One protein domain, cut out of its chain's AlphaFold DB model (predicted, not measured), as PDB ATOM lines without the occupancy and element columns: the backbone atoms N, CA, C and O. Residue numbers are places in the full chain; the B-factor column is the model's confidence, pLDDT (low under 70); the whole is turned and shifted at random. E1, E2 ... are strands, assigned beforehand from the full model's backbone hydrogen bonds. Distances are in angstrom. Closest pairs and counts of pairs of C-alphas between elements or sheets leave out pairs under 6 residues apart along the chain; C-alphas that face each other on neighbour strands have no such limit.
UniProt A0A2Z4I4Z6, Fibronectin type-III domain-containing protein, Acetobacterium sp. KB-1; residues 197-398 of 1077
ATOM      1  N   VAL A 197     170.969  93.932 165.022       89.94
ATOM      2  CA  VAL A 197     172.122  94.081 164.124       89.94
ATOM      3  C   VAL A 197     171.886  95.182 163.091       89.94
ATOM      4  O   VAL A 197     171.009  95.081 162.234       89.94
ATOM      5  N   TYR A 198     172.725  96.214 163.122       90.94
ATOM      6  CA  TYR A 198     172.803  97.269 162.117       90.94
ATOM      7  C   TYR A 198     173.910  96.935 161.103       90.94
ATOM      8  O   TYR A 198     175.059  97.362 161.231       90.94
ATOM      9  N   ASP A 199     173.551  96.131 160.097       90.44
ATOM     10  CA  ASP A 199     174.429  95.572 159.052       90.44
ATOM     11  C   ASP A 199     174.474  96.405 157.751       90.44
ATOM     12  O   ASP A 199     174.991  95.951 156.727       90.44
ATOM     13  N   LYS A 200     173.900  97.616 157.754       88.38
ATOM     14  CA  LYS A 200     173.787  98.500 156.579       88.38
ATOM     15  C   LYS A 200     173.998  99.962 156.955       88.38
ATOM     16  O   LYS A 200     173.442 100.425 157.950       88.38
ATOM     17  N   VAL A 201     174.705 100.697 156.095       87.31
ATOM     18  CA  VAL A 201     174.832 102.165 156.150       87.31
ATOM     19  C   VAL A 201     173.463 102.839 156.299       87.31
ATOM     20  O   VAL A 201     172.527 102.530 155.559       87.31
ATOM     21  N   GLY A 202     173.332 103.763 157.254       86.69
ATOM     22  CA  GLY A 202     172.055 104.419 157.541       86.69
ATOM     23  C   GLY A 202     171.994 105.083 158.914       86.69
ATOM     24  O   GLY A 202     172.898 104.933 159.734       86.69
ATOM     25  N   THR A 203     170.908 105.815 159.159       87.88
ATOM     26  CA  THR A 203     170.618 106.473 160.439       87.88
ATOM     27  C   THR A 203     169.464 105.759 161.138       87.88
ATOM     28  O   THR A 203     168.410 105.572 160.531       87.88
ATOM     29  N   TYR A 204     169.660 105.379 162.399       89.06
ATOM     30  CA  TYR A 204     168.758 104.535 163.181       89.06
ATOM     31  C   TYR A 204     168.408 105.202 164.515       89.06
ATOM     32  O   TYR A 204     169.285 105.747 165.183       89.06
ATOM     33  N   GLY A 205     167.132 105.145 164.896       86.31
ATOM     34  CA  GLY A 205     166.568 105.890 166.024       86.31
ATOM     35  C   GLY A 205     165.970 107.253 165.630       86.31
ATOM     36  O   GLY A 205     166.148 107.728 164.500       86.31
ATOM     37  N   PRO A 206     165.191 107.886 166.524       80.12
ATOM     38  CA  PRO A 206     164.303 108.991 166.178       80.12
ATOM     39  C   PRO A 206     165.062 110.301 165.947       80.12
ATOM     40  O   PRO A 206     166.192 110.495 166.395       80.12
ATOM     41  N   THR A 207     164.443 111.252 165.242       77.75
ATOM     42  CA  THR A 207     165.035 112.585 165.007       77.75
ATOM     43  C   THR A 207     164.967 113.492 166.241       77.75
ATOM     44  O   THR A 207     165.779 114.404 166.370       77.75
ATOM     45  N   THR A 208     164.014 113.245 167.145       70.88
ATOM     46  CA  THR A 208     163.815 113.951 168.421       70.88
ATOM     47  C   THR A 208     163.149 113.025 169.448       70.88
ATOM     48  O   THR A 208     162.337 112.178 169.078       70.88
ATOM     49  N   GLY A 209     163.447 113.209 170.742       72.69
ATOM     50  CA  GLY A 209     162.999 112.296 171.813       72.69
ATOM     51  C   GLY A 209     163.788 110.981 171.823       72.69
ATOM     52  O   GLY A 209     164.570 110.760 170.913       72.69
ATOM     53  N   THR A 210     163.622 110.128 172.839       81.25
ATOM     54  CA  THR A 210     164.431 108.899 173.014       81.25
ATOM     55  C   THR A 210     163.628 107.631 172.713       81.25
ATOM     56  O   THR A 210     162.507 107.490 173.200       81.25
ATOM     57  N   GLU A 211     164.213 106.693 171.966       88.81
ATOM     58  CA  GLU A 211     163.667 105.351 171.702       88.81
ATOM     59  C   GLU A 211     164.453 104.278 172.472       88.81
ATOM     60  O   GLU A 211     165.678 104.342 172.544       88.81
ATOM     61  N   THR A 212     163.770 103.288 173.056       85.06
ATOM     62  CA  THR A 212     164.409 102.244 173.877       85.06
ATOM     63  C   THR A 212     164.601 100.949 173.090       85.06
ATOM     64  O   THR A 212     163.619 100.348 172.661       85.06
ATOM     65  N   VAL A 213     165.841 100.463 172.989       86.31
ATOM     66  CA  VAL A 213     166.170  99.116 172.492       86.31
ATOM     67  C   VAL A 213     166.273  98.165 173.686       86.31
ATOM     68  O   VAL A 213     167.015  98.431 174.630       86.31
ATOM     69  N   ALA A 214     165.497  97.079 173.679       76.75
ATOM     70  CA  ALA A 214     165.289  96.233 174.861       76.75
ATOM     71  C   ALA A 214     166.389  95.185 175.130       76.75
ATOM     72  O   ALA A 214     166.452  94.667 176.241       76.75
ATOM     73  N   GLY A 215     167.228  94.877 174.139       81.75
ATOM     74  CA  GLY A 215     168.330  93.914 174.240       81.75
ATOM     75  C   GLY A 215     169.646  94.494 173.728       81.75
ATOM     76  O   GLY A 215     169.810  95.716 173.675       81.75
ATOM     77  N   ASP A 216     170.565  93.609 173.351       84.75
ATOM     78  CA  ASP A 216     171.878  93.974 172.818       84.75
ATOM     79  C   ASP A 216     171.770  94.597 171.414       84.75
ATOM     80  O   ASP A 216     170.820  94.359 170.662       84.75
ATOM     81  N   VAL A 217     172.765  95.398 171.037       89.31
ATOM     82  CA  VAL A 217     172.899  96.029 169.717       89.31
ATOM     83  C   VAL A 217     174.251  95.669 169.122       89.31
ATOM     84  O   VAL A 217     175.273  95.842 169.780       89.31
ATOM     85  N   ILE A 218     174.276  95.243 167.858       89.06
ATOM     86  CA  ILE A 218     175.522  94.999 167.120       89.06
ATOM     87  C   ILE A 218     175.571  95.914 165.895       89.06
ATOM     88  O   ILE A 218     174.713  95.836 165.025       89.06
ATOM     89  N   VAL A 219     176.590  96.758 165.772       87.44
ATOM     90  CA  VAL A 219     176.855  97.515 164.540       87.44
ATOM     91  C   VAL A 219     177.872  96.747 163.704       87.44
ATOM     92  O   VAL A 219     178.964  96.465 164.185       87.44
ATOM     93  N   ALA A 220     177.519  96.399 162.466       87.31
ATOM     94  CA  ALA A 220     178.303  95.504 161.608       87.31
ATOM     95  C   ALA A 220     178.598  96.075 160.206       87.31
ATOM     96  O   ALA A 220     179.032  95.336 159.325       87.31
ATOM     97  N   ALA A 221     178.365  97.374 159.982       83.81
ATOM     98  CA  ALA A 221     178.667  98.045 158.718       83.81
ATOM     99  C   ALA A 221     179.215  99.470 158.888       83.81
ATOM    100  O   ALA A 221     178.888 100.179 159.841       83.81
ATOM    101  N   ASP A 222     180.006  99.892 157.899       81.50
ATOM    102  CA  ASP A 222     180.447 101.275 157.703       81.50
ATOM    103  C   ASP A 222     179.258 102.228 157.461       81.50
ATOM    104  O   ASP A 222     178.273 101.886 156.800       81.50
ATOM    105  N   GLY A 223     179.358 103.445 157.992       76.38
ATOM    106  CA  GLY A 223     178.405 104.537 157.812       76.38
ATOM    107  C   GLY A 223     177.132 104.444 158.662       76.38
ATOM    108  O   GLY A 223     176.155 105.139 158.374       76.38
ATOM    109  N   VAL A 224     177.103 103.601 159.696       86.94
ATOM    110  CA  VAL A 224     175.970 103.516 160.632       86.94
ATOM    111  C   VAL A 224     175.966 104.713 161.587       86.94
ATOM    112  O   VAL A 224     176.963 105.017 162.238       86.94
ATOM    113  N   THR A 225     174.823 105.385 161.706       82.50
ATOM    114  CA  THR A 225     174.560 106.417 162.717       82.50
ATOM    115  C   THR A 225     173.453 105.938 163.645       82.50
ATOM    116  O   THR A 225     172.305 105.846 163.220       82.50
ATOM    117  N   LEU A 226     173.767 105.662 164.906       86.81
ATOM    118  CA  LEU A 226     172.759 105.461 165.947       86.81
ATOM    119  C   LEU A 226     172.437 106.817 166.570       86.81
ATOM    120  O   LEU A 226     173.360 107.558 166.914       86.81
ATOM    121  N   GLN A 227     171.157 107.160 166.721       86.50
ATOM    122  CA  GLN A 227     170.767 108.444 167.293       86.50
ATOM    123  C   GLN A 227     169.561 108.397 168.232       86.50
ATOM    124  O   GLN A 227     168.559 107.750 167.948       86.50
ATOM    125  N   ASN A 228     169.647 109.144 169.332       80.19
ATOM    126  CA  ASN A 228     168.597 109.277 170.342       80.19
ATOM    127  C   ASN A 228     168.072 107.925 170.885       80.19
ATOM    128  O   ASN A 228     166.868 107.751 171.087       80.19
ATOM    129  N   LEU A 229     168.967 106.957 171.115       83.25
ATOM    130  CA  LEU A 229     168.620 105.615 171.599       83.25
ATOM    131  C   LEU A 229     168.960 105.418 173.085       83.25
ATOM    132  O   LEU A 229     169.977 105.906 173.569       83.25
ATOM    133  N   LEU A 230     168.142 104.632 173.783       79.12
ATOM    134  CA  LEU A 230     168.427 104.034 175.089       79.12
ATOM    135  C   LEU A 230     168.516 102.512 174.922       79.12
ATOM    136  O   LEU A 230     167.499 101.839 174.801       79.12
ATOM    137  N   ILE A 231     169.725 101.966 174.918       85.81
ATOM    138  CA  ILE A 231     169.988 100.533 174.787       85.81
ATOM    139  C   ILE A 231     170.021  99.920 176.193       85.81
ATOM    140  O   ILE A 231     170.788 100.367 177.046       85.81
ATOM    141  N   GLN A 232     169.157  98.937 176.453       74.25
ATOM    142  CA  GLN A 232     169.062  98.253 177.752       74.25
ATOM    143  C   GLN A 232     170.091  97.122 177.901       74.25
ATOM    144  O   GLN A 232     170.518  96.846 179.019       74.25
ATOM    145  N   GLY A 233     170.485  96.486 176.792       75.44
ATOM    146  CA  GLY A 233     171.577  95.515 176.745       75.44
ATOM    147  C   GLY A 233     172.936  96.156 176.453       75.44
ATOM    148  O   GLY A 233     173.153  97.346 176.705       75.44
ATOM    149  N   ASN A 234     173.840  95.350 175.905       76.06
ATOM    150  CA  ASN A 234     175.179  95.749 175.473       76.06
ATOM    151  C   ASN A 234     175.160  96.443 174.099       76.06
ATOM    152  O   ASN A 234     174.244  96.249 173.298       76.06
ATOM    153  N   LEU A 235     176.204  97.211 173.786       84.31
ATOM    154  CA  LEU A 235     176.461  97.766 172.454       84.31
ATOM    155  C   LEU A 235     177.807  97.259 171.929       84.31
ATOM    156  O   LEU A 235     178.852  97.650 172.438       84.31
ATOM    157  N   THR A 236     177.790  96.459 170.866       83.62
ATOM    158  CA  THR A 236     178.993  95.950 170.197       83.62
ATOM    159  C   THR A 236     179.164  96.604 168.831       83.62
ATOM    160  O   THR A 236     178.344  96.410 167.936       83.62
ATOM    161  N   ILE A 237     180.256  97.328 168.603       83.38
ATOM    162  CA  ILE A 237     180.700  97.683 167.249       83.38
ATOM    163  C   ILE A 237     181.614  96.551 166.771       83.38
ATOM    164  O   ILE A 237     182.715  96.381 167.286       83.38
ATOM    165  N   SER A 238     181.123  95.738 165.837       79.94
ATOM    166  CA  SER A 238     181.762  94.506 165.364       79.94
ATOM    167  C   SER A 238     183.000  94.773 164.502       79.94
ATOM    168  O   SER A 238     183.040  95.737 163.738       79.94
ATOM    169  N   GLU A 239     183.953  93.836 164.527       70.44
ATOM    170  CA  GLU A 239     185.097  93.772 163.601       70.44
ATOM    171  C   GLU A 239     184.687  93.841 162.114       70.44
ATOM    172  O   GLU A 239     185.459  94.311 161.280       70.44
ATOM    173  N   ALA A 240     183.448  93.450 161.779       76.12
ATOM    174  CA  ALA A 240     182.884  93.536 160.432       76.12
ATOM    175  C   ALA A 240     182.794  94.978 159.881       76.12
ATOM    176  O   ALA A 240     182.726  95.165 158.666       76.12
ATOM    177  N   VAL A 241     182.834  95.996 160.750       76.62
ATOM    178  CA  VAL A 241     182.931  97.416 160.359       76.62
ATOM    179  C   VAL A 241     184.302  97.745 159.744       76.62
ATOM    180  O   VAL A 241     184.397  98.636 158.896       76.62
ATOM    181  N   GLY A 242     185.364  97.029 160.132       68.38
ATOM    182  CA  GLY A 242     186.733  97.265 159.665       68.38
ATOM    183  C   GLY A 242     187.219  98.692 159.948       68.38
ATOM    184  O   GLY A 242     187.061  99.202 161.056       68.38
ATOM    185  N   ASP A 243     187.780  99.351 158.929       59.09
ATOM    186  CA  ASP A 243     188.227 100.757 158.976       59.09
ATOM    187  C   ASP A 243     187.077 101.789 158.894       59.09
ATOM    188  O   ASP A 243     187.330 103.004 158.878       59.09
ATOM    189  N   GLY A 244     185.830 101.313 158.789       64.50
ATOM    190  CA  GLY A 244     184.621 102.111 158.602       64.50
ATOM    191  C   GLY A 244     184.232 102.987 159.795       64.50
ATOM    192  O   GLY A 244     184.795 102.921 160.887       64.50
ATOM    193  N   ASN A 245     183.236 103.839 159.571       65.06
ATOM    194  CA  ASN A 245     182.789 104.863 160.505       65.06
ATOM    195  C   ASN A 245     181.445 104.501 161.139       65.06
ATOM    196  O   ASN A 245     180.466 104.264 160.434       65.06
ATOM    197  N   VAL A 246     181.363 104.578 162.467       73.75
ATOM    198  CA  VAL A 246     180.100 104.521 163.217       73.75
ATOM    199  C   VAL A 246     179.935 105.817 164.004       73.75
ATOM    200  O   VAL A 246     180.896 106.330 164.574       73.75
ATOM    201  N   THR A 247     178.725 106.371 164.009       71.69
ATOM    202  CA  THR A 247     178.377 107.618 164.708       71.69
ATOM    203  C   THR A 247     177.356 107.324 165.804       71.69
ATOM    204  O   THR A 247     176.326 106.716 165.521       71.69
ATOM    205  N   LEU A 248     177.609 107.769 167.039       77.56
ATOM    206  CA  LEU A 248     176.679 107.644 168.168       77.56
ATOM    207  C   LEU A 248     176.235 109.046 168.617       77.56
ATOM    208  O   LEU A 248     177.006 109.793 169.213       77.56
ATOM    209  N   ASN A 249     174.996 109.418 168.308       69.44
ATOM    210  CA  ASN A 249     174.454 110.766 168.495       69.44
ATOM    211  C   ASN A 249     173.350 110.760 169.568       69.44
ATOM    212  O   ASN A 249     172.220 110.378 169.281       69.44
ATOM    213  N   ASN A 250     173.654 111.160 170.806       71.69
ATOM    214  CA  ASN A 250     172.729 111.041 171.948       71.69
ATOM    215  C   ASN A 250     172.255 109.585 172.188       71.69
ATOM    216  O   ASN A 250     171.061 109.293 172.233       71.69
ATOM    217  N   VAL A 251     173.200 108.647 172.298       76.06
ATOM    218  CA  VAL A 251     172.930 107.235 172.621       76.06
ATOM    219  C   VAL A 251     173.349 106.949 174.062       76.06
ATOM    220  O   VAL A 251     174.452 107.296 174.469       76.06
ATOM    221  N   THR A 252     172.470 106.313 174.834       72.44
ATOM    222  CA  THR A 252     172.726 105.827 176.198       72.44
ATOM    223  C   THR A 252     172.698 104.303 176.198       72.44
ATOM    224  O   THR A 252     171.741 103.725 175.693       72.44
ATOM    225  N   VAL A 253     173.693 103.652 176.801       75.06
ATOM    226  CA  VAL A 253     173.756 102.187 176.964       75.06
ATOM    227  C   VAL A 253     173.658 101.841 178.455       75.06
ATOM    228  O   VAL A 253     174.089 102.631 179.300       75.06
ATOM    229  N   LYS A 254     173.021 100.715 178.795       67.12
ATOM    230  CA  LYS A 254     172.893 100.207 180.173       67.12
ATOM    231  C   LYS A 254     173.751  98.978 180.462       67.12
ATOM    232  O   LYS A 254     174.147  98.826 181.615       67.12
ATOM    233  N   GLY A 255     174.017  98.145 179.457       62.62
ATOM    234  CA  GLY A 255     175.050  97.112 179.499       62.62
ATOM    235  C   GLY A 255     176.421  97.639 179.069       62.62
ATOM    236  O   GLY A 255     176.651  98.850 178.997       62.62
ATOM    237  N   ASP A 256     177.322  96.714 178.755       60.44
ATOM    238  CA  ASP A 256     178.688  97.019 178.341       60.44
ATOM    239  C   ASP A 256     178.729  97.604 176.920       60.44
ATOM    240  O   ASP A 256     177.926  97.256 176.053       60.44
ATOM    241  N   THR A 257     179.689  98.493 176.659       67.00
ATOM    242  CA  THR A 257     179.988  98.973 175.300       67.00
ATOM    243  C   THR A 257     181.342  98.430 174.860       67.00
ATOM    244  O   THR A 257     182.362  98.703 175.492       67.00
ATOM    245  N   VAL A 258     181.333  97.654 173.778       63.78
ATOM    246  CA  VAL A 258     182.492  96.974 173.194       63.78
ATOM    247  C   VAL A 258     182.709  97.518 171.784       63.78
ATOM    248  O   VAL A 258     181.795  97.510 170.960       63.78
ATOM    249  N   VAL A 259     183.914  97.998 171.479       67.44
ATOM    250  CA  VAL A 259     184.226  98.607 170.178       67.44
ATOM    251  C   VAL A 259     185.417  97.900 169.541       67.44
ATOM    252  O   VAL A 259     186.521  97.983 170.057       67.44
ATOM    253  N   HIS A 260     185.195  97.252 168.396       62.25
ATOM    254  CA  HIS A 260     186.219  96.577 167.582       62.25
ATOM    255  C   HIS A 260     186.390  97.230 166.191       62.25
ATOM    256  O   HIS A 260     186.734  96.570 165.210       62.25
ATOM    257  N   GLY A 261     186.095  98.530 166.071       57.91
ATOM    258  CA  GLY A 261     186.337  99.293 164.843       57.91
ATOM    259  C   GLY A 261     187.807  99.705 164.727       57.91
ATOM    260  O   GLY A 261     188.362 100.215 165.693       57.91
ATOM    261  N   GLY A 262     188.420  99.543 163.551       53.78
ATOM    262  CA  GLY A 262     189.839  99.849 163.288       53.78
ATOM    263  C   GLY A 262     190.730  98.637 162.984       53.78
ATOM    264  O   GLY A 262     191.885  98.819 162.605       53.78
ATOM    265  N   GLY A 263     190.202  97.414 163.123       57.44
ATOM    266  CA  GLY A 263     190.937  96.160 162.924       57.44
ATOM    267  C   GLY A 263     191.101  95.336 164.206       57.44
ATOM    268  O   GLY A 263     190.578  95.682 165.262       57.44
ATOM    269  N   VAL A 264     191.833  94.220 164.112       55.31
ATOM    270  CA  VAL A 264     192.043  93.286 165.234       55.31
ATOM    271  C   VAL A 264     192.855  93.957 166.349       55.31
ATOM    272  O   VAL A 264     193.966  94.422 166.100       55.31
ATOM    273  N   ASN A 265     192.322  93.942 167.574       67.00
ATOM    274  CA  ASN A 265     192.897  94.567 168.775       67.00
ATOM    275  C   ASN A 265     193.153  96.082 168.605       67.00
ATOM    276  O   ASN A 265     194.239  96.597 168.917       67.00
ATOM    277  N   SER A 266     192.162  96.798 168.064       74.50
ATOM    278  CA  SER A 266     192.194  98.257 167.976       74.50
ATOM    279  C   SER A 266     190.824  98.921 168.138       74.50
ATOM    280  O   SER A 266     189.787  98.337 167.824       74.50
ATOM    281  N   ILE A 267     190.850 100.177 168.597       77.81
ATOM    282  CA  ILE A 267     189.686 101.052 168.782       77.81
ATOM    283  C   ILE A 267     189.915 102.347 167.997       77.81
ATOM    284  O   ILE A 267     190.731 103.188 168.382       77.81
ATOM    285  N   LYS A 268     189.172 102.534 166.908       80.00
ATOM    286  CA  LYS A 268     189.183 103.739 166.077       80.00
ATOM    287  C   LYS A 268     188.174 104.769 166.580       80.00
ATOM    288  O   LYS A 268     186.983 104.495 166.694       80.00
ATOM    289  N   ILE A 269     188.655 105.985 166.829       80.69
ATOM    290  CA  ILE A 269     187.862 107.131 167.267       80.69
ATOM    291  C   ILE A 269     187.970 108.232 166.212       80.69
ATOM    292  O   ILE A 269     189.061 108.721 165.906       80.69
ATOM    293  N   ASN A 270     186.817 108.644 165.684       74.88
ATOM    294  CA  ASN A 270     186.714 109.715 164.700       74.88
ATOM    295  C   ASN A 270     186.459 111.068 165.386       74.88
ATOM    296  O   ASN A 270     185.416 111.285 166.007       74.88
ATOM    297  N   GLY A 271     187.415 111.983 165.262       66.88
ATOM    298  CA  GLY A 271     187.361 113.345 165.783       66.88
ATOM    299  C   GLY A 271     186.535 114.272 164.899       66.88
ATOM    300  O   GLY A 271     186.634 114.252 163.669       66.88
ATOM    301  N   GLY A 272     185.735 115.122 165.532       70.81
ATOM    302  CA  GLY A 272     184.818 116.042 164.868       70.81
ATOM    303  C   GLY A 272     183.592 116.257 165.737       70.81
ATOM    304  O   GLY A 272     183.479 117.298 166.372       70.81
ATOM    305  N   ALA A 273     182.713 115.251 165.803       60.50
ATOM    306  CA  ALA A 273     181.635 115.213 166.791       60.50
ATOM    307  C   ALA A 273     182.200 115.070 168.214       60.50
ATOM    308  O   ALA A 273     181.743 115.763 169.114       60.50
ATOM    309  N   TYR A 274     183.239 114.243 168.391       76.56
ATOM    310  CA  TYR A 274     184.019 114.160 169.626       76.56
ATOM    311  C   TYR A 274     185.200 115.128 169.592       76.56
ATOM    312  O   TYR A 274     185.985 115.129 168.639       76.56
ATOM    313  N   SER A 275     185.307 115.954 170.633       81.06
ATOM    314  CA  SER A 275     186.281 117.040 170.766       81.06
ATOM    315  C   SER A 275     187.379 116.720 171.788       81.06
ATOM    316  O   SER A 275     188.536 117.086 171.572       81.06
ATOM    317  N   ARG A 276     187.049 115.997 172.868       89.81
ATOM    318  CA  ARG A 276     187.975 115.635 173.951       89.81
ATOM    319  C   ARG A 276     187.968 114.134 174.217       89.81
ATOM    320  O   ARG A 276     186.907 113.565 174.438       89.81
ATOM    321  N   ILE A 277     189.145 113.511 174.247       93.25
ATOM    322  CA  ILE A 277     189.329 112.084 174.558       93.25
ATOM    323  C   ILE A 277     190.149 111.936 175.843       93.25
ATOM    324  O   ILE A 277     191.182 112.586 175.985       93.25
ATOM    325  N   ILE A 278     189.722 111.062 176.754       93.38
ATOM    326  CA  ILE A 278     190.428 110.720 177.995       93.38
ATOM    327  C   ILE A 278     190.573 109.198 178.073       93.38
ATOM    328  O   ILE A 278     189.588 108.477 177.944       93.38
ATOM    329  N   MET A 279     191.792 108.712 178.299       94.38
ATOM    330  CA  MET A 279     192.109 107.298 178.525       94.38
ATOM    331  C   MET A 279     192.646 107.162 179.949       94.38
ATOM    332  O   MET A 279     193.715 107.693 180.245       94.38
ATOM    333  N   GLU A 280     191.925 106.506 180.852       92.44
ATOM    334  CA  GLU A 280     192.210 106.527 182.293       92.44
ATOM    335  C   GLU A 280     192.183 105.136 182.931       92.44
ATOM    336  O   GLU A 280     191.515 104.224 182.454       92.44
ATOM    337  N   LYS A 281     192.914 104.968 184.036       89.62
ATOM    338  CA  LYS A 281     192.917 103.718 184.799       89.62
ATOM    339  C   LYS A 281     191.753 103.695 185.793       89.62
ATOM    340  O   LYS A 281     191.643 104.587 186.631       89.62
ATOM    341  N   THR A 282     190.928 102.655 185.742       83.19
ATOM    342  CA  THR A 282     189.796 102.462 186.660       83.19
ATOM    343  C   THR A 282     190.239 101.904 188.020       83.19
ATOM    344  O   THR A 282     191.379 101.468 188.207       83.19
ATOM    345  N   ALA A 283     189.319 101.870 188.990       78.50
ATOM    346  CA  ALA A 283     189.576 101.308 190.319       78.50
ATOM    347  C   ALA A 283     189.862  99.789 190.310       78.50
ATOM    348  O   ALA A 283     190.572  99.309 191.191       78.50
ATOM    349  N   SER A 284     189.355  99.041 189.319       74.69
ATOM    350  CA  SER A 284     189.675  97.618 189.116       74.69
ATOM    351  C   SER A 284     191.040  97.401 188.452       74.69
ATOM    352  O   SER A 284     191.592  96.306 188.520       74.69
ATOM    353  N   GLY A 285     191.609  98.446 187.847       77.75
ATOM    354  CA  GLY A 285     192.897  98.419 187.163       77.75
ATOM    355  C   GLY A 285     192.825  98.335 185.638       77.75
ATOM    356  O   GLY A 285     193.876  98.479 185.014       77.75
ATOM    357  N   ALA A 286     191.622  98.168 185.081       83.31
ATOM    358  CA  ALA A 286     191.309  98.247 183.654       83.31
ATOM    359  C   ALA A 286     191.525  99.661 183.075       83.31
ATOM    360  O   ALA A 286     191.685 100.638 183.820       83.31
ATOM    361  N   VAL A 287     191.506  99.779 181.744       84.00
ATOM    362  CA  VAL A 287     191.619 101.063 181.032       84.00
ATOM    363  C   VAL A 287     190.260 101.499 180.498       84.00
ATOM    364  O   VAL A 287     189.750 100.891 179.566       84.00
ATOM    365  N   ARG A 288     189.719 102.610 180.998       88.38
ATOM    366  CA  ARG A 288     188.501 103.223 180.458       88.38
ATOM    367  C   ARG A 288     188.828 104.300 179.430       88.38
ATOM    368  O   ARG A 288     189.759 105.082 179.621       88.38
ATOM    369  N   ILE A 289     188.017 104.388 178.377       88.75
ATOM    370  CA  ILE A 289     188.065 105.462 177.379       88.75
ATOM    371  C   ILE A 289     186.774 106.274 177.447       88.75
ATOM    372  O   ILE A 289     185.683 105.733 177.275       88.75
ATOM    373  N   VAL A 290     186.902 107.584 177.640       83.88
ATOM    374  CA  VAL A 290     185.792 108.542 177.643       83.88
ATOM    375  C   VAL A 290     185.996 109.544 176.511       83.88
ATOM    376  O   VAL A 290     187.035 110.200 176.438       83.88
ATOM    377  N   ALA A 291     184.998 109.688 175.644       83.44
ATOM    378  CA  ALA A 291     184.941 110.735 174.631       83.44
ATOM    379  C   ALA A 291     183.898 111.781 175.036       83.44
ATOM    380  O   ALA A 291     182.807 111.441 175.478       83.44
ATOM    381  N   THR A 292     184.218 113.064 174.898       79.75
ATOM    382  CA  THR A 292     183.273 114.171 175.082       79.75
ATOM    383  C   THR A 292     182.967 114.795 173.729       79.75
ATOM    384  O   THR A 292     183.890 115.054 172.948       79.75
ATOM    385  N   ASP A 293     181.688 115.019 173.439       76.06
ATOM    386  CA  ASP A 293     181.264 115.679 172.206       76.06
ATOM    387  C   ASP A 293     181.520 117.200 172.208       76.06
ATOM    388  O   ASP A 293     182.098 117.765 173.143       76.06
ATOM    389  N   VAL A 294     181.173 117.872 171.110       66.56
ATOM    390  CA  VAL A 294     181.295 119.334 170.964       66.56
ATOM    391  C   VAL A 294     180.333 120.135 171.850       66.56
ATOM    392  O   VAL A 294     180.589 121.316 172.083       66.56
ATOM    393  N   ASP A 295     179.271 119.510 172.367       70.75
ATOM    394  CA  ASP A 295     178.280 120.130 173.257       70.75
ATOM    395  C   ASP A 295     178.582 119.866 174.751       70.75
ATOM    396  O   ASP A 295     177.965 120.465 175.637       70.75
ATOM    397  N   GLY A 296     179.581 119.025 175.048       68.56
ATOM    398  CA  GLY A 296     180.080 118.739 176.394       68.56
ATOM    399  C   GLY A 296     179.533 117.455 177.028       68.56
ATOM    400  O   GLY A 296     179.764 117.231 178.219       68.56
ATOM    401  N   LEU A 297     178.826 116.608 176.275       70.94
ATOM    402  CA  LEU A 297     178.318 115.324 176.760       70.94
ATOM    403  C   LEU A 297     179.420 114.258 176.711       70.94
ATOM    404  O   LEU A 297     180.020 114.009 175.667       70.94
ATOM    405  N   ALA A 298     179.679 113.613 177.849       73.69
ATOM    406  CA  ALA A 298     180.642 112.522 177.957       73.69
ATOM    407  C   ALA A 298     179.982 111.160 177.684       73.69
ATOM    408  O   ALA A 298     178.959 110.826 178.281       73.69
ATOM    409  N   VAL A 299     180.614 110.362 176.825       70.44
ATOM    410  CA  VAL A 299     180.242 108.992 176.457       70.44
ATOM    411  C   VAL A 299     181.424 108.077 176.771       70.44
ATOM    412  O   VAL A 299     182.560 108.369 176.389       70.44
ATOM    413  N   VAL A 300     181.176 106.965 177.465       75.62
ATOM    414  CA  VAL A 300     182.186 105.914 177.638       75.62
ATOM    415  C   VAL A 300     182.245 105.092 176.352       75.62
ATOM    416  O   VAL A 300     181.232 104.556 175.913       75.62
ATOM    417  N   ILE A 301     183.423 105.030 175.734       72.69
ATOM    418  CA  ILE A 301     183.673 104.287 174.491       72.69
ATOM    419  C   ILE A 301     184.072 102.835 174.792       72.69
ATOM    420  O   ILE A 301     183.729 101.940 174.028       72.69
ATOM    421  N   ALA A 302     184.768 102.608 175.908       75.25
ATOM    422  CA  ALA A 302     185.094 101.285 176.438       75.25
ATOM    423  C   ALA A 302     185.330 101.385 177.956       75.25
ATOM    424  O   ALA A 302     186.027 102.304 178.393       75.25
ATOM    425  N   GLU A 303     184.778 100.462 178.747       77.69
ATOM    426  CA  GLU A 303     185.060 100.344 180.196       77.69
ATOM    427  C   GLU A 303     186.354  99.550 180.479       77.69
ATOM    428  O   GLU A 303     187.007  99.781 181.500       77.69
ATOM    429  N   ASP A 304     186.772  98.676 179.551       82.19
ATOM    430  CA  ASP A 304     188.110  98.078 179.517       82.19
ATOM    431  C   ASP A 304     188.665  98.009 178.081       82.19
ATOM    432  O   ASP A 304     188.118  97.330 177.216       82.19
ATOM    433  N   ALA A 305     189.761  98.726 177.840       79.25
ATOM    434  CA  ALA A 305     190.544  98.761 176.606       79.25
ATOM    435  C   ALA A 305     191.998  98.291 176.841       79.25
ATOM    436  O   ALA A 305     192.933  98.723 176.159       79.25
ATOM    437  N   THR A 306     192.231  97.459 177.863       82.19
ATOM    438  CA  THR A 306     193.575  97.000 178.236       82.19
ATOM    439  C   THR A 306     194.210  96.152 177.128       82.19
ATOM    440  O   THR A 306     193.829  95.008 176.906       82.19
ATOM    441  N   GLY A 307     195.244  96.696 176.476       79.88
ATOM    442  CA  GLY A 307     195.984  96.031 175.394       79.88
ATOM    443  C   GLY A 307     195.551  96.427 173.978       79.88
ATOM    444  O   GLY A 307     196.213  96.034 173.018       79.88
ATOM    445  N   GLU A 308     194.502  97.239 173.847       82.44
ATOM    446  CA  GLU A 308     193.986  97.737 172.569       82.44
ATOM    447  C   GLU A 308     194.871  98.844 171.964       82.44
ATOM    448  O   GLU A 308     195.463  99.668 172.673       82.44
ATOM    449  N   THR A 309     194.933  98.909 170.630       85.88
ATOM    450  CA  THR A 309     195.565 100.023 169.900       85.88
ATOM    451  C   THR A 309     194.544 101.113 169.588       85.88
ATOM    452  O   THR A 309     193.617 100.898 168.814       85.88
ATOM    453  N   ILE A 310     194.718 102.315 170.135       90.19
ATOM    454  CA  ILE A 310     193.762 103.414 169.945       90.19
ATOM    455  C   ILE A 310     194.137 104.226 168.701       90.19
ATOM    456  O   ILE A 310     195.204 104.839 168.664       90.19
ATOM    457  N   ILE A 311     193.265 104.242 167.693       87.50
ATOM    458  CA  ILE A 311     193.470 104.914 166.402       87.50
ATOM    459  C   ILE A 311     192.654 106.212 166.372       87.50
ATOM    460  O   ILE A 311     191.433 106.183 166.478       87.50
ATOM    461  N   LEU A 312     193.309 107.362 166.209       89.69
ATOM    462  CA  LEU A 312     192.667 108.681 166.195       89.69
ATOM    463  C   LEU A 312     192.715 109.308 164.793       89.69
ATOM    464  O   LEU A 312     193.796 109.596 164.274       89.69
ATOM    465  N   GLU A 313     191.556 109.575 164.193       86.56
ATOM    466  CA  GLU A 313     191.431 110.197 162.865       86.56
ATOM    467  C   GLU A 313     190.447 111.377 162.914       86.56
ATOM    468  O   GLU A 313     189.376 111.252 163.486       86.56
ATOM    469  N   GLY A 314     190.786 112.541 162.346       84.75
ATOM    470  CA  GLY A 314     189.917 113.733 162.343       84.75
ATOM    471  C   GLY A 314     190.378 114.879 163.256       84.75
ATOM    472  O   GLY A 314     191.574 115.062 163.490       84.75
ATOM    473  N   LYS A 315     189.447 115.725 163.718       88.31
ATOM    474  CA  LYS A 315     189.764 116.910 164.541       88.31
ATOM    475  C   LYS A 315     189.448 116.676 166.019       88.31
ATOM    476  O   LYS A 315     188.311 116.366 166.350       88.31
ATOM    477  N   PHE A 316     190.412 116.951 166.893       92.25
ATOM    478  CA  PHE A 316     190.268 116.927 168.348       92.25
ATOM    479  C   PHE A 316     190.783 118.233 168.963       92.25
ATOM    480  O   PHE A 316     191.814 118.763 168.547       92.25
ATOM    481  N   ASP A 317     190.101 118.732 169.987       91.94
ATOM    482  CA  ASP A 317     190.568 119.862 170.789       91.94
ATOM    483  C   ASP A 317     191.525 119.375 171.897       91.94
ATOM    484  O   ASP A 317     192.578 119.991 172.091       91.94
ATOM    485  N   SER A 318     191.254 118.230 172.548       93.44
ATOM    486  CA  SER A 318     192.240 117.583 173.434       93.44
ATOM    487  C   SER A 318     192.217 116.046 173.479       93.44
ATOM    488  O   SER A 318     191.195 115.400 173.261       93.44
ATOM    489  N   VAL A 319     193.375 115.450 173.785       95.81
ATOM    490  CA  VAL A 319     193.561 114.004 173.999       95.81
ATOM    491  C   VAL A 319     194.441 113.782 175.231       95.81
ATOM    492  O   VAL A 319     195.563 114.277 175.285       95.81
ATOM    493  N   GLU A 320     193.954 113.027 176.211       95.50
ATOM    494  CA  GLU A 320     194.623 112.778 177.491       95.50
ATOM    495  C   GLU A 320     194.885 111.279 177.688       95.50
ATOM    496  O   GLU A 320     193.953 110.480 177.771       95.50
ATOM    497  N   VAL A 321     196.159 110.897 177.788       95.00
ATOM    498  CA  VAL A 321     196.607 109.526 178.065       95.00
ATOM    499  C   VAL A 321     197.059 109.452 179.523       95.00
ATOM    500  O   VAL A 321     198.115 109.977 179.882       95.00
ATOM    501  N   ASN A 322     196.243 108.810 180.361       93.44
ATOM    502  CA  ASN A 322     196.399 108.720 181.819       93.44
ATOM    503  C   ASN A 322     196.501 107.274 182.347       93.44
ATOM    504  O   ASN A 322     196.536 107.067 183.561       93.44
ATOM    505  N   ALA A 323     196.574 106.280 181.457       91.25
ATOM    506  CA  ALA A 323     196.768 104.866 181.778       91.25
ATOM    507  C   ALA A 323     198.123 104.343 181.247       91.25
ATOM    508  O   ALA A 323     198.588 104.828 180.214       91.25
ATOM    509  N   PRO A 324     198.782 103.387 181.934       88.06
ATOM    510  CA  PRO A 324     200.086 102.851 181.534       88.06
ATOM    511  C   PRO A 324     199.995 101.878 180.351       88.06
ATOM    512  O   PRO A 324     198.955 101.269 180.119       88.06
ATOM    513  N   ASN A 325     201.121 101.669 179.660       87.75
ATOM    514  CA  ASN A 325     201.279 100.730 178.535       87.75
ATOM    515  C   ASN A 325     200.313 100.939 177.346       87.75
ATOM    516  O   ASN A 325     200.084 100.011 176.571       87.75
ATOM    517  N   MET A 326     199.768 102.145 177.164       89.06
ATOM    518  CA  MET A 326     198.851 102.444 176.061       89.06
ATOM    519  C   MET A 326     199.575 102.508 174.715       89.06
ATOM    520  O   MET A 326     200.677 103.053 174.616       89.06
ATOM    521  N   THR A 327     198.925 102.030 173.654       91.25
ATOM    522  CA  THR A 327     199.379 102.236 172.272       91.25
ATOM    523  C   THR A 327     198.393 103.156 171.570       91.25
ATOM    524  O   THR A 327     197.282 102.749 171.250       91.25
ATOM    525  N   VAL A 328     198.786 104.410 171.348       93.06
ATOM    526  CA  VAL A 328     197.959 105.413 170.661       93.06
ATOM    527  C   VAL A 328     198.606 105.750 169.325       93.06
ATOM    528  O   VAL A 328     199.792 106.070 169.262       93.06
ATOM    529  N   THR A 329     197.840 105.709 168.243       91.75
ATOM    530  CA  THR A 329     198.281 106.106 166.905       91.75
ATOM    531  C   THR A 329     197.294 107.082 166.289       91.75
ATOM    532  O   THR A 329     196.098 107.034 166.563       91.75
ATOM    533  N   THR A 330     197.778 107.976 165.438       91.38
ATOM    534  CA  THR A 330     196.921 108.829 164.613       91.38
ATOM    535  C   THR A 330     196.885 108.317 163.176       91.38
ATOM    536  O   THR A 330     197.819 107.658 162.718       91.38
ATOM    537  N   GLN A 331     195.808 108.604 162.454       83.81
ATOM    538  CA  GLN A 331     195.608 108.244 161.049       83.81
ATOM    539  C   GLN A 331     194.903 109.395 160.323       83.81
ATOM    540  O   GLN A 331     194.363 110.288 160.969       83.81
ATOM    541  N   GLY A 332     194.932 109.408 158.990       74.12
ATOM    542  CA  GLY A 332     194.230 110.397 158.169       74.12
ATOM    543  C   GLY A 332     195.086 111.601 157.765       74.12
ATOM    544  O   GLY A 332     195.906 112.116 158.527       74.12
ATOM    545  N   ALA A 333     194.889 112.069 156.531       73.69
ATOM    546  CA  ALA A 333     195.711 113.112 155.906       73.69
ATOM    547  C   ALA A 333     195.449 114.542 156.431       73.69
ATOM    548  O   ALA A 333     196.152 115.473 156.040       73.69
ATOM    549  N   THR A 334     194.431 114.724 157.278       78.69
ATOM    550  CA  THR A 334     193.964 116.030 157.781       78.69
ATOM    551  C   THR A 334     193.738 116.043 159.296       78.69
ATOM    552  O   THR A 334     193.029 116.910 159.809       78.69
ATOM    553  N   THR A 335     194.294 115.072 160.021       90.56
ATOM    554  CA  THR A 335     194.051 114.911 161.459       90.56
ATOM    555  C   THR A 335     194.735 116.016 162.253       90.56
ATOM    556  O   THR A 335     195.919 116.301 162.063       90.56
ATOM    557  N   THR A 336     193.986 116.677 163.133       92.62
ATOM    558  CA  THR A 336     194.470 117.824 163.913       92.62
ATOM    559  C   THR A 336     194.099 117.665 165.374       92.62
ATOM    560  O   THR A 336     192.951 117.379 165.696       92.62
ATOM    561  N   ILE A 337     195.079 117.852 166.256       94.81
ATOM    562  CA  ILE A 337     194.900 117.788 167.705       94.81
ATOM    563  C   ILE A 337     195.359 119.124 168.291       94.81
ATOM    564  O   ILE A 337     196.460 119.594 167.982       94.81
ATOM    565  N   GLY A 338     194.513 119.751 169.109       94.69
ATOM    566  CA  GLY A 338     194.867 120.935 169.892       94.69
ATOM    567  C   GLY A 338     195.951 120.586 170.909       94.69
ATOM    568  O   GLY A 338     197.138 120.747 170.624       94.69
ATOM    569  N   THR A 339     195.544 120.036 172.051       95.38
ATOM    570  CA  THR A 339     196.465 119.583 173.104       95.38
ATOM    571  C   THR A 339     196.463 118.063 173.230       95.38
ATOM    572  O   THR A 339     195.414 117.458 173.433       95.38
ATOM    573  N   MET A 340     197.633 117.432 173.175       96.06
ATOM    574  CA  MET A 340     197.807 116.024 173.539       96.06
ATOM    575  C   MET A 340     198.662 115.928 174.801       96.06
ATOM    576  O   MET A 340     199.776 116.441 174.816       96.06
ATOM    577  N   THR A 341     198.169 115.256 175.836       95.06
ATOM    578  CA  THR A 341     198.869 115.090 177.117       95.06
ATOM    579  C   THR A 341     199.121 113.615 177.391       95.06
ATOM    580  O   THR A 341     198.185 112.821 177.392       95.06
ATOM    581  N   VAL A 342     200.371 113.252 177.678       94.12
ATOM    582  CA  VAL A 342     200.743 111.940 178.225       94.12
ATOM    583  C   VAL A 342     201.192 112.155 179.664       94.12
ATOM    584  O   VAL A 342     202.265 112.712 179.903       94.12
ATOM    585  N   SER A 343     200.352 111.776 180.628       92.62
ATOM    586  CA  SER A 343     200.610 112.085 182.037       92.62
ATOM    587  C   SER A 343     201.625 111.134 182.679       92.62
ATOM    588  O   SER A 343     201.959 110.077 182.138       92.62
ATOM    589  N   ALA A 344     202.088 111.468 183.887       86.00
ATOM    590  CA  ALA A 344     202.974 110.605 184.674       86.00
ATOM    591  C   ALA A 344     202.385 109.201 184.952       86.00
ATOM    592  O   ALA A 344     203.139 108.248 185.146       86.00
ATOM    593  N   GLY A 345     201.052 109.052 184.932       84.69
ATOM    594  CA  GLY A 345     200.372 107.757 185.070       84.69
ATOM    595  C   GLY A 345     200.513 106.838 183.850       84.69
ATOM    596  O   GLY A 345     200.323 105.629 183.972       84.69
ATOM    597  N   ALA A 346     200.900 107.382 182.692       87.88
ATOM    598  CA  ALA A 346     200.959 106.672 181.418       87.88
ATOM    599  C   ALA A 346     202.325 106.034 181.100       87.88
ATOM    600  O   ALA A 346     202.720 105.925 179.936       87.88
ATOM    601  N   ALA A 347     203.056 105.590 182.125       81.00
ATOM    602  CA  ALA A 347     204.363 104.956 181.968       81.00
ATOM    603  C   ALA A 347     204.327 103.764 180.990       81.00
ATOM    604  O   ALA A 347     203.415 102.938 181.030       81.00
ATOM    605  N   GLY A 348     205.328 103.680 180.108       79.88
ATOM    606  CA  GLY A 348     205.448 102.604 179.113       79.88
ATOM    607  C   GLY A 348     204.613 102.802 177.842       79.88
ATOM    608  O   GLY A 348     204.755 102.021 176.905       79.88
ATOM    609  N   SER A 349     203.784 103.847 177.776       87.62
ATOM    610  CA  SER A 349     202.926 104.111 176.617       87.62
ATOM    611  C   SER A 349     203.709 104.588 175.388       87.62
ATOM    612  O   SER A 349     204.770 105.216 175.485       87.62
ATOM    613  N   THR A 350     203.151 104.330 174.206       90.31
ATOM    614  CA  THR A 350     203.678 104.791 172.918       90.31
ATOM    615  C   THR A 350     202.642 105.634 172.181       90.31
ATOM    616  O   THR A 350     201.457 105.305 172.163       90.31
ATOM    617  N   VAL A 351     203.099 106.735 171.581       92.38
ATOM    618  CA  VAL A 351     202.262 107.661 170.810       92.38
ATOM    619  C   VAL A 351     202.842 107.786 169.409       92.38
ATOM    620  O   VAL A 351     203.978 108.227 169.249       92.38
ATOM    621  N   THR A 352     202.078 107.415 168.387       93.62
ATOM    622  CA  THR A 352     202.496 107.486 166.981       93.62
ATOM    623  C   THR A 352     201.750 108.610 166.273       93.62
ATOM    624  O   THR A 352     200.551 108.516 166.031       93.62
ATOM    625  N   VAL A 353     202.466 109.676 165.916       93.06
ATOM    626  CA  VAL A 353     201.936 110.815 165.161       93.06
ATOM    627  C   VAL A 353     202.206 110.571 163.673       93.06
ATOM    628  O   VAL A 353     203.309 110.811 163.168       93.06
ATOM    629  N   ALA A 354     201.215 110.044 162.957       89.19
ATOM    630  CA  ALA A 354     201.362 109.654 161.557       89.19
ATOM    631  C   ALA A 354     201.576 110.846 160.607       89.19
ATOM    632  O   ALA A 354     201.243 111.999 160.898       89.19
ATOM    633  N   ALA A 355     202.133 110.562 159.425       82.88
ATOM    634  CA  ALA A 355     202.286 111.556 158.368       82.88
ATOM    635  C   ALA A 355     200.910 112.112 157.947       82.88
ATOM    636  O   ALA A 355     199.998 111.349 157.647       82.88
ATOM    637  N   GLY A 356     200.770 113.440 157.934       83.38
ATOM    638  CA  GLY A 356     199.493 114.137 157.715       83.38
ATOM    639  C   GLY A 356     198.822 114.642 158.998       83.38
ATOM    640  O   GLY A 356     198.067 115.607 158.942       83.38
ATOM    641  N   THR A 357     199.157 114.085 160.168       92.81
ATOM    642  CA  THR A 357     198.663 114.602 161.453       92.81
ATOM    643  C   THR A 357     199.415 115.864 161.888       92.81
ATOM    644  O   THR A 357     200.639 115.930 161.757       92.81
ATOM    645  N   THR A 358     198.707 116.838 162.471       93.94
ATOM    646  CA  THR A 358     199.299 117.965 163.214       93.94
ATOM    647  C   THR A 358     198.845 117.966 164.675       93.94
ATOM    648  O   THR A 358     197.648 117.948 164.945       93.94
ATOM    649  N   VAL A 359     199.791 118.036 165.613       95.62
ATOM    650  CA  VAL A 359     199.542 118.241 167.051       95.62
ATOM    651  C   VAL A 359     200.056 119.630 167.419       95.62
ATOM    652  O   VAL A 359     201.214 119.945 167.134       95.62
ATOM    653  N   SER A 360     199.209 120.474 168.007       94.75
ATOM    654  CA  SER A 360     199.550 121.882 168.265       94.75
ATOM    655  C   SER A 360     200.433 122.015 169.509       94.75
ATOM    656  O   SER A 360     201.546 122.534 169.415       94.75
ATOM    657  N   ASP A 361     199.990 121.449 170.631       95.44
ATOM    658  CA  ASP A 361     200.739 121.351 171.883       95.44
ATOM    659  C   ASP A 361     200.779 119.888 172.362       95.44
ATOM    660  O   ASP A 361     199.745 119.284 172.640       95.44
ATOM    661  N   LEU A 362     201.977 119.307 172.464       94.88
ATOM    662  CA  LEU A 362     202.209 117.970 173.022       94.88
ATOM    663  C   LEU A 362     202.884 118.086 174.395       94.88
ATOM    664  O   LEU A 362     204.018 118.552 174.481       94.88
ATOM    665  N   VAL A 363     202.218 117.640 175.456       94.00
ATOM    666  CA  VAL A 363     202.704 117.683 176.842       94.00
ATOM    667  C   VAL A 363     203.075 116.272 177.300       94.00
ATOM    668  O   VAL A 363     202.262 115.353 177.214       94.00
ATOM    669  N   LEU A 364     204.308 116.090 177.774       91.94
ATOM    670  CA  LEU A 364     204.868 114.795 178.167       91.94
ATOM    671  C   LEU A 364     205.330 114.838 179.630       91.94
ATOM    672  O   LEU A 364     206.494 115.137 179.915       91.94
ATOM    673  N   ASP A 365     204.409 114.519 180.541       87.50
ATOM    674  CA  ASP A 365     204.663 114.417 181.988       87.50
ATOM    675  C   ASP A 365     205.089 112.997 182.403       87.50
ATOM    676  O   ASP A 365     205.629 112.795 183.490       87.50
ATOM    677  N   GLY A 366     204.853 112.001 181.543       81.06
ATOM    678  CA  GLY A 366     205.316 110.622 181.699       81.06
ATOM    679  C   GLY A 366     206.352 110.215 180.649       81.06
ATOM    680  O   GLY A 366     206.424 110.781 179.556       81.06
ATOM    681  N   LYS A 367     207.152 109.187 180.958       81.62
ATOM    682  CA  LYS A 367     208.096 108.598 179.996       81.62
ATOM    683  C   LYS A 367     207.336 107.847 178.897       81.62
ATOM    684  O   LYS A 367     206.792 106.770 179.150       81.62
ATOM    685  N   ALA A 368     207.387 108.384 177.681       79.75
ATOM    686  CA  ALA A 368     206.772 107.821 176.483       79.75
ATOM    687  C   ALA A 368     207.689 107.940 175.253       79.75
ATOM    688  O   ALA A 368     208.575 108.798 175.196       79.75
ATOM    689  N   ALA A 369     207.458 107.083 174.256       81.00
ATOM    690  CA  ALA A 369     208.102 107.172 172.945       81.00
ATOM    691  C   ALA A 369     207.151 107.825 171.931       81.00
ATOM    692  O   ALA A 369     206.039 107.328 171.732       81.00
ATOM    693  N   VAL A 370     207.600 108.908 171.283       87.00
ATOM    694  CA  VAL A 370     206.829 109.655 170.278       87.00
ATOM    695  C   VAL A 370     207.333 109.296 168.882       87.00
ATOM    696  O   VAL A 370     208.403 109.731 168.451       87.00
ATOM    697  N   LYS A 371     206.557 108.474 168.182       88.31
ATOM    698  CA  LYS A 371     206.905 107.882 166.890       88.31
ATOM    699  C   LYS A 371     206.227 108.586 165.718       88.31
ATOM    700  O   LYS A 371     205.243 109.301 165.895       88.31
ATOM    701  N   GLY A 372     206.703 108.319 164.505       85.56
ATOM    702  CA  GLY A 372     206.073 108.766 163.261       85.56
ATOM    703  C   GLY A 372     206.545 110.125 162.728       85.56
ATOM    704  O   GLY A 372     207.422 110.787 163.278       85.56
ATOM    705  N   GLN A 373     205.986 110.511 161.576       86.00
ATOM    706  CA  GLN A 373     206.472 111.617 160.734       86.00
ATOM    707  C   GLN A 373     205.512 112.821 160.658       86.00
ATOM    708  O   GLN A 373     205.713 113.727 159.838       86.00
ATOM    709  N   GLY A 374     204.482 112.862 161.506       85.81
ATOM    710  CA  GLY A 374     203.542 113.979 161.626       85.81
ATOM    711  C   GLY A 374     204.178 115.281 162.124       85.81
ATOM    712  O   GLY A 374     205.390 115.386 162.319       85.81
ATOM    713  N   ASN A 375     203.383 116.336 162.260       92.00
ATOM    714  CA  ASN A 375     203.858 117.665 162.636       92.00
ATOM    715  C   ASN A 375     203.486 117.999 164.086       92.00
ATOM    716  O   ASN A 375     202.349 118.370 164.357       92.00
ATOM    717  N   VAL A 376     204.440 117.901 165.012       93.69
ATOM    718  CA  VAL A 376     204.275 118.431 166.374       93.69
ATOM    719  C   VAL A 376     204.772 119.876 166.377       93.69
ATOM    720  O   VAL A 376     205.966 120.119 166.194       93.69
ATOM    721  N   VAL A 377     203.864 120.841 166.535       91.88
ATOM    722  CA  VAL A 377     204.182 122.277 166.449       91.88
ATOM    723  C   VAL A 377     204.977 122.720 167.676       91.88
ATOM    724  O   VAL A 377     206.073 123.260 167.524       91.88
ATOM    725  N   LYS A 378     204.474 122.428 168.879       93.81
ATOM    726  CA  LYS A 378     205.162 122.639 170.156       93.81
ATOM    727  C   LYS A 378     205.118 121.364 170.999       93.81
ATOM    728  O   LYS A 378     204.086 120.707 171.086       93.81
ATOM    729  N   ALA A 379     206.238 121.031 171.635       92.94
ATOM    730  CA  ALA A 379     206.326 119.983 172.647       92.94
ATOM    731  C   ALA A 379     206.857 120.539 173.977       92.94
ATOM    732  O   ALA A 379     207.782 121.355 173.996       92.94
ATOM    733  N   GLU A 380     206.294 120.069 175.082       92.81
ATOM    734  CA  GLU A 380     206.693 120.379 176.450       92.81
ATOM    735  C   GLU A 380     207.069 119.073 177.158       92.81
ATOM    736  O   GLU A 380     206.239 118.180 177.322       92.81
ATOM    737  N   VAL A 381     208.346 118.934 177.513       91.06
ATOM    738  CA  VAL A 381     208.935 117.698 178.045       91.06
ATOM    739  C   VAL A 381     209.242 117.881 179.526       91.06
ATOM    740  O   VAL A 381     210.106 118.687 179.877       91.06
ATOM    741  N   LYS A 382     208.563 117.113 180.382       89.56
ATOM    742  CA  LYS A 382     208.732 117.141 181.844       89.56
ATOM    743  C   LYS A 382     209.286 115.829 182.423       89.56
ATOM    744  O   LYS A 382     209.576 115.752 183.611       89.56
ATOM    745  N   ALA A 383     209.477 114.806 181.584       84.44
ATOM    746  CA  ALA A 383     209.959 113.480 181.974       84.44
ATOM    747  C   ALA A 383     211.276 113.072 181.284       84.44
ATOM    748  O   ALA A 383     211.552 113.452 180.143       84.44
ATOM    749  N   ASP A 384     212.061 112.234 181.966       81.12
ATOM    750  CA  ASP A 384     213.332 111.693 181.471       81.12
ATOM    751  C   ASP A 384     213.175 110.650 180.357       81.12
ATOM    752  O   ASP A 384     212.320 109.760 180.401       81.12
ATOM    753  N   GLY A 385     214.108 110.677 179.401       76.00
ATOM    754  CA  GLY A 385     214.279 109.604 178.417       76.00
ATOM    755  C   GLY A 385     213.197 109.556 177.335       76.00
ATOM    756  O   GLY A 385     212.908 108.477 176.815       76.00
ATOM    757  N   VAL A 386     212.607 110.709 177.009       81.69
ATOM    758  CA  VAL A 386     211.703 110.894 175.866       81.69
ATOM    759  C   VAL A 386     212.484 110.836 174.546       81.69
ATOM    760  O   VAL A 386     213.547 111.446 174.399       81.69
ATOM    761  N   VAL A 387     211.930 110.125 173.563       83.06
ATOM    762  CA  VAL A 387     212.505 109.957 172.218       83.06
ATOM    763  C   VAL A 387     211.489 110.400 171.169       83.06
ATOM    764  O   VAL A 387     210.316 110.034 171.267       83.06
ATOM    765  N   PHE A 388     211.951 111.158 170.172       86.38
ATOM    766  CA  PHE A 388     211.164 111.595 169.020       86.38
ATOM    767  C   PHE A 388     211.713 111.007 167.711       86.38
ATOM    768  O   PHE A 388     212.884 111.213 167.398       86.38
ATOM    769  N   ASP A 389     210.856 110.396 166.888       85.62
ATOM    770  CA  ASP A 389     211.189 109.993 165.502       85.62
ATOM    771  C   ASP A 389     211.353 111.192 164.547       85.62
ATOM    772  O   ASP A 389     211.929 111.072 163.462       85.62
ATOM    773  N   LYS A 390     210.823 112.359 164.934       86.75
ATOM    774  CA  LYS A 390     210.892 113.621 164.193       86.75
ATOM    775  C   LYS A 390     210.889 114.796 165.165       86.75
ATOM    776  O   LYS A 390     210.042 114.880 166.050       86.75
ATOM    777  N   LYS A 391     211.834 115.724 164.993       86.50
ATOM    778  CA  LYS A 391     211.980 116.894 165.868       86.50
ATOM    779  C   LYS A 391     210.735 117.809 165.797       86.50
ATOM    780  O   LYS A 391     210.395 118.233 164.689       86.50
ATOM    781  N   PRO A 392     210.098 118.163 166.932       90.56
ATOM    782  CA  PRO A 392     209.026 119.161 166.978       90.56
ATOM    783  C   PRO A 392     209.492 120.562 166.555       90.56
ATOM    784  O   PRO A 392     210.671 120.898 166.692       90.56
ATOM    785  N   GLY A 393     208.561 121.402 166.090       85.56
ATOM    786  CA  GLY A 393     208.850 122.773 165.644       85.56
ATOM    787  C   GLY A 393     209.455 123.652 166.746       85.56
ATOM    788  O   GLY A 393     210.448 124.344 166.521       85.56
ATOM    789  N   ALA A 394     208.905 123.560 167.956       88.88
ATOM    790  CA  ALA A 394     209.455 124.117 169.184       88.88
ATOM    791  C   ALA A 394     209.456 123.056 170.295       88.88
ATOM    792  O   ALA A 394     208.522 122.264 170.403       88.88
ATOM    793  N   VAL A 395     210.485 123.059 171.146       89.81
ATOM    794  CA  VAL A 395     210.572 122.175 172.319       89.81
ATOM    795  C   VAL A 395     210.932 123.003 173.544       89.81
ATOM    796  O   VAL A 395     211.890 123.771 173.514       89.81
ATOM    797  N   THR A 396     210.162 122.840 174.615       90.00
ATOM    798  CA  THR A 396     210.468 123.343 175.960       90.00
ATOM    799  C   THR A 396     210.716 122.146 176.871       90.00
ATOM    800  O   THR A 396     210.017 121.141 176.764       90.00
ATOM    801  N   VAL A 397     211.725 122.231 177.736       86.44
ATOM    802  CA  VAL A 397     212.073 121.179 178.703       86.44
ATOM    803  C   VAL A 397     211.964 121.779 180.100       86.44
ATOM    804  O   VAL A 397     212.486 122.871 180.331       86.44
ATOM    805  N   GLU A 398     211.261 121.107 181.011       85.94
ATOM    806  CA  GLU A 398     211.060 121.606 182.373       85.94
ATOM    807  C   GLU A 398     212.370 121.564 183.193       85.94
ATOM    808  O   GLU A 398     213.162 120.621 183.052       85.94
TER     809      GLU A 398
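This is residues 197 to 398 of the 1077 residues of the protein "Fibronectin type-III domain-containing protein" of Acetobacterium sp. KB-1 (UniProt A0A2Z4I4Z6). The chain winds in stacked turns, a solenoid: small coils holding E1 to E8 make one end, coils holding E13 to E19 make the other, and parallel strands stack from turn to turn. Between them E10, E11 and E12 form a meander, each strand the antiparallel neighbour of the one before. The printed part has 202 residues with nineteen named strands, E1 to E19 in chain order, and no named helix, all strand in class. E9 to E19 form a branched mixed sheet; E1 E4 E7, E3 E6 E8 and E2 E5 form three parallel sheets. The whole is compact, with a radius of gyration of the C-alphas of 17.2 A and spans of 53 by 36 by 31 A.

Look first at the strongly twisted branched sheet, where E13, residues 309 to 322, bends by 151 degrees at residue 316. Its parallel neighbour E14, residues 327 to 342, bends by 169 degrees at residue 339; N 310 and O 327 are 2.8 A apart, within hydrogen-bond range, as are the N and O pairs below. On the other side of E13 are the parallel E9, residues 266 to 271 (N 269 and O 311, 2.8 A), and E10, residues 274 to 281 (N 279 and O 320, 2.8 A). E11, residues 287 to 293, makes hairpins with E10 (N 278 and O 290, 2.8 A) and with E12, residues 298 to 302 (N 291 and O 299, 2.9 A). On the side of E14 away from E13, find the parallel E15, residues 350 to 352 (N 328 and O 350, 2.9 A), and E16, residues 358 to 364 (N 342 and O 363, 2.9 A). E17, residues 369 to 371, is parallel to E15 (N 371 and O 351, 2.8 A); E18, residues 375 to 381, to E16 (N 364 and O 380, 2.9 A); E19, residues 394 to 397, to E18 (N 381 and O 396, 2.9 A). E8, residues 257 to 259, and E12 have 7 pairs of C-alphas within 8 A, the closest those of Thr 257 and Ala 302, 5.7 A apart. E8 is parallel to E6, residues 235 to 237 (N 258 and O 235, 2.8 A), and E6 to E3, residues 217 to 219 (N 236 and O 217, 2.8 A). E7, residues 246 to 249, is near E9, and E4, residues 224 to 227, is parallel to E7 (N 247 and O 224, 2.8 A) and to E1, residues 202 to 204 (N 225 and O 202, 2.8 A). E4 runs on at 96 degrees into E5, residues 229 to 231, parallel to E2, residues 211 to 213 (N 230 and O 211, 2.8 A).

Find C-alpha 202 at (172.055, 104.419, 157.541), where E1 begins; E19 ends at C-alpha 397, at (212.073, 121.179, 178.703). From first to last C-alpha, E10 measures 20.5 A, E11 20.0 A and E16 16.3 A.

The C-alphas of Ala 214 and Val 397, the two farthest apart, are 53.2 A apart. The printed part has no cut, and its one long link is E18 to E19. Mean pLDDT of the printed part is 82.7; 21 residues are under 70, among them residues 254 to 265.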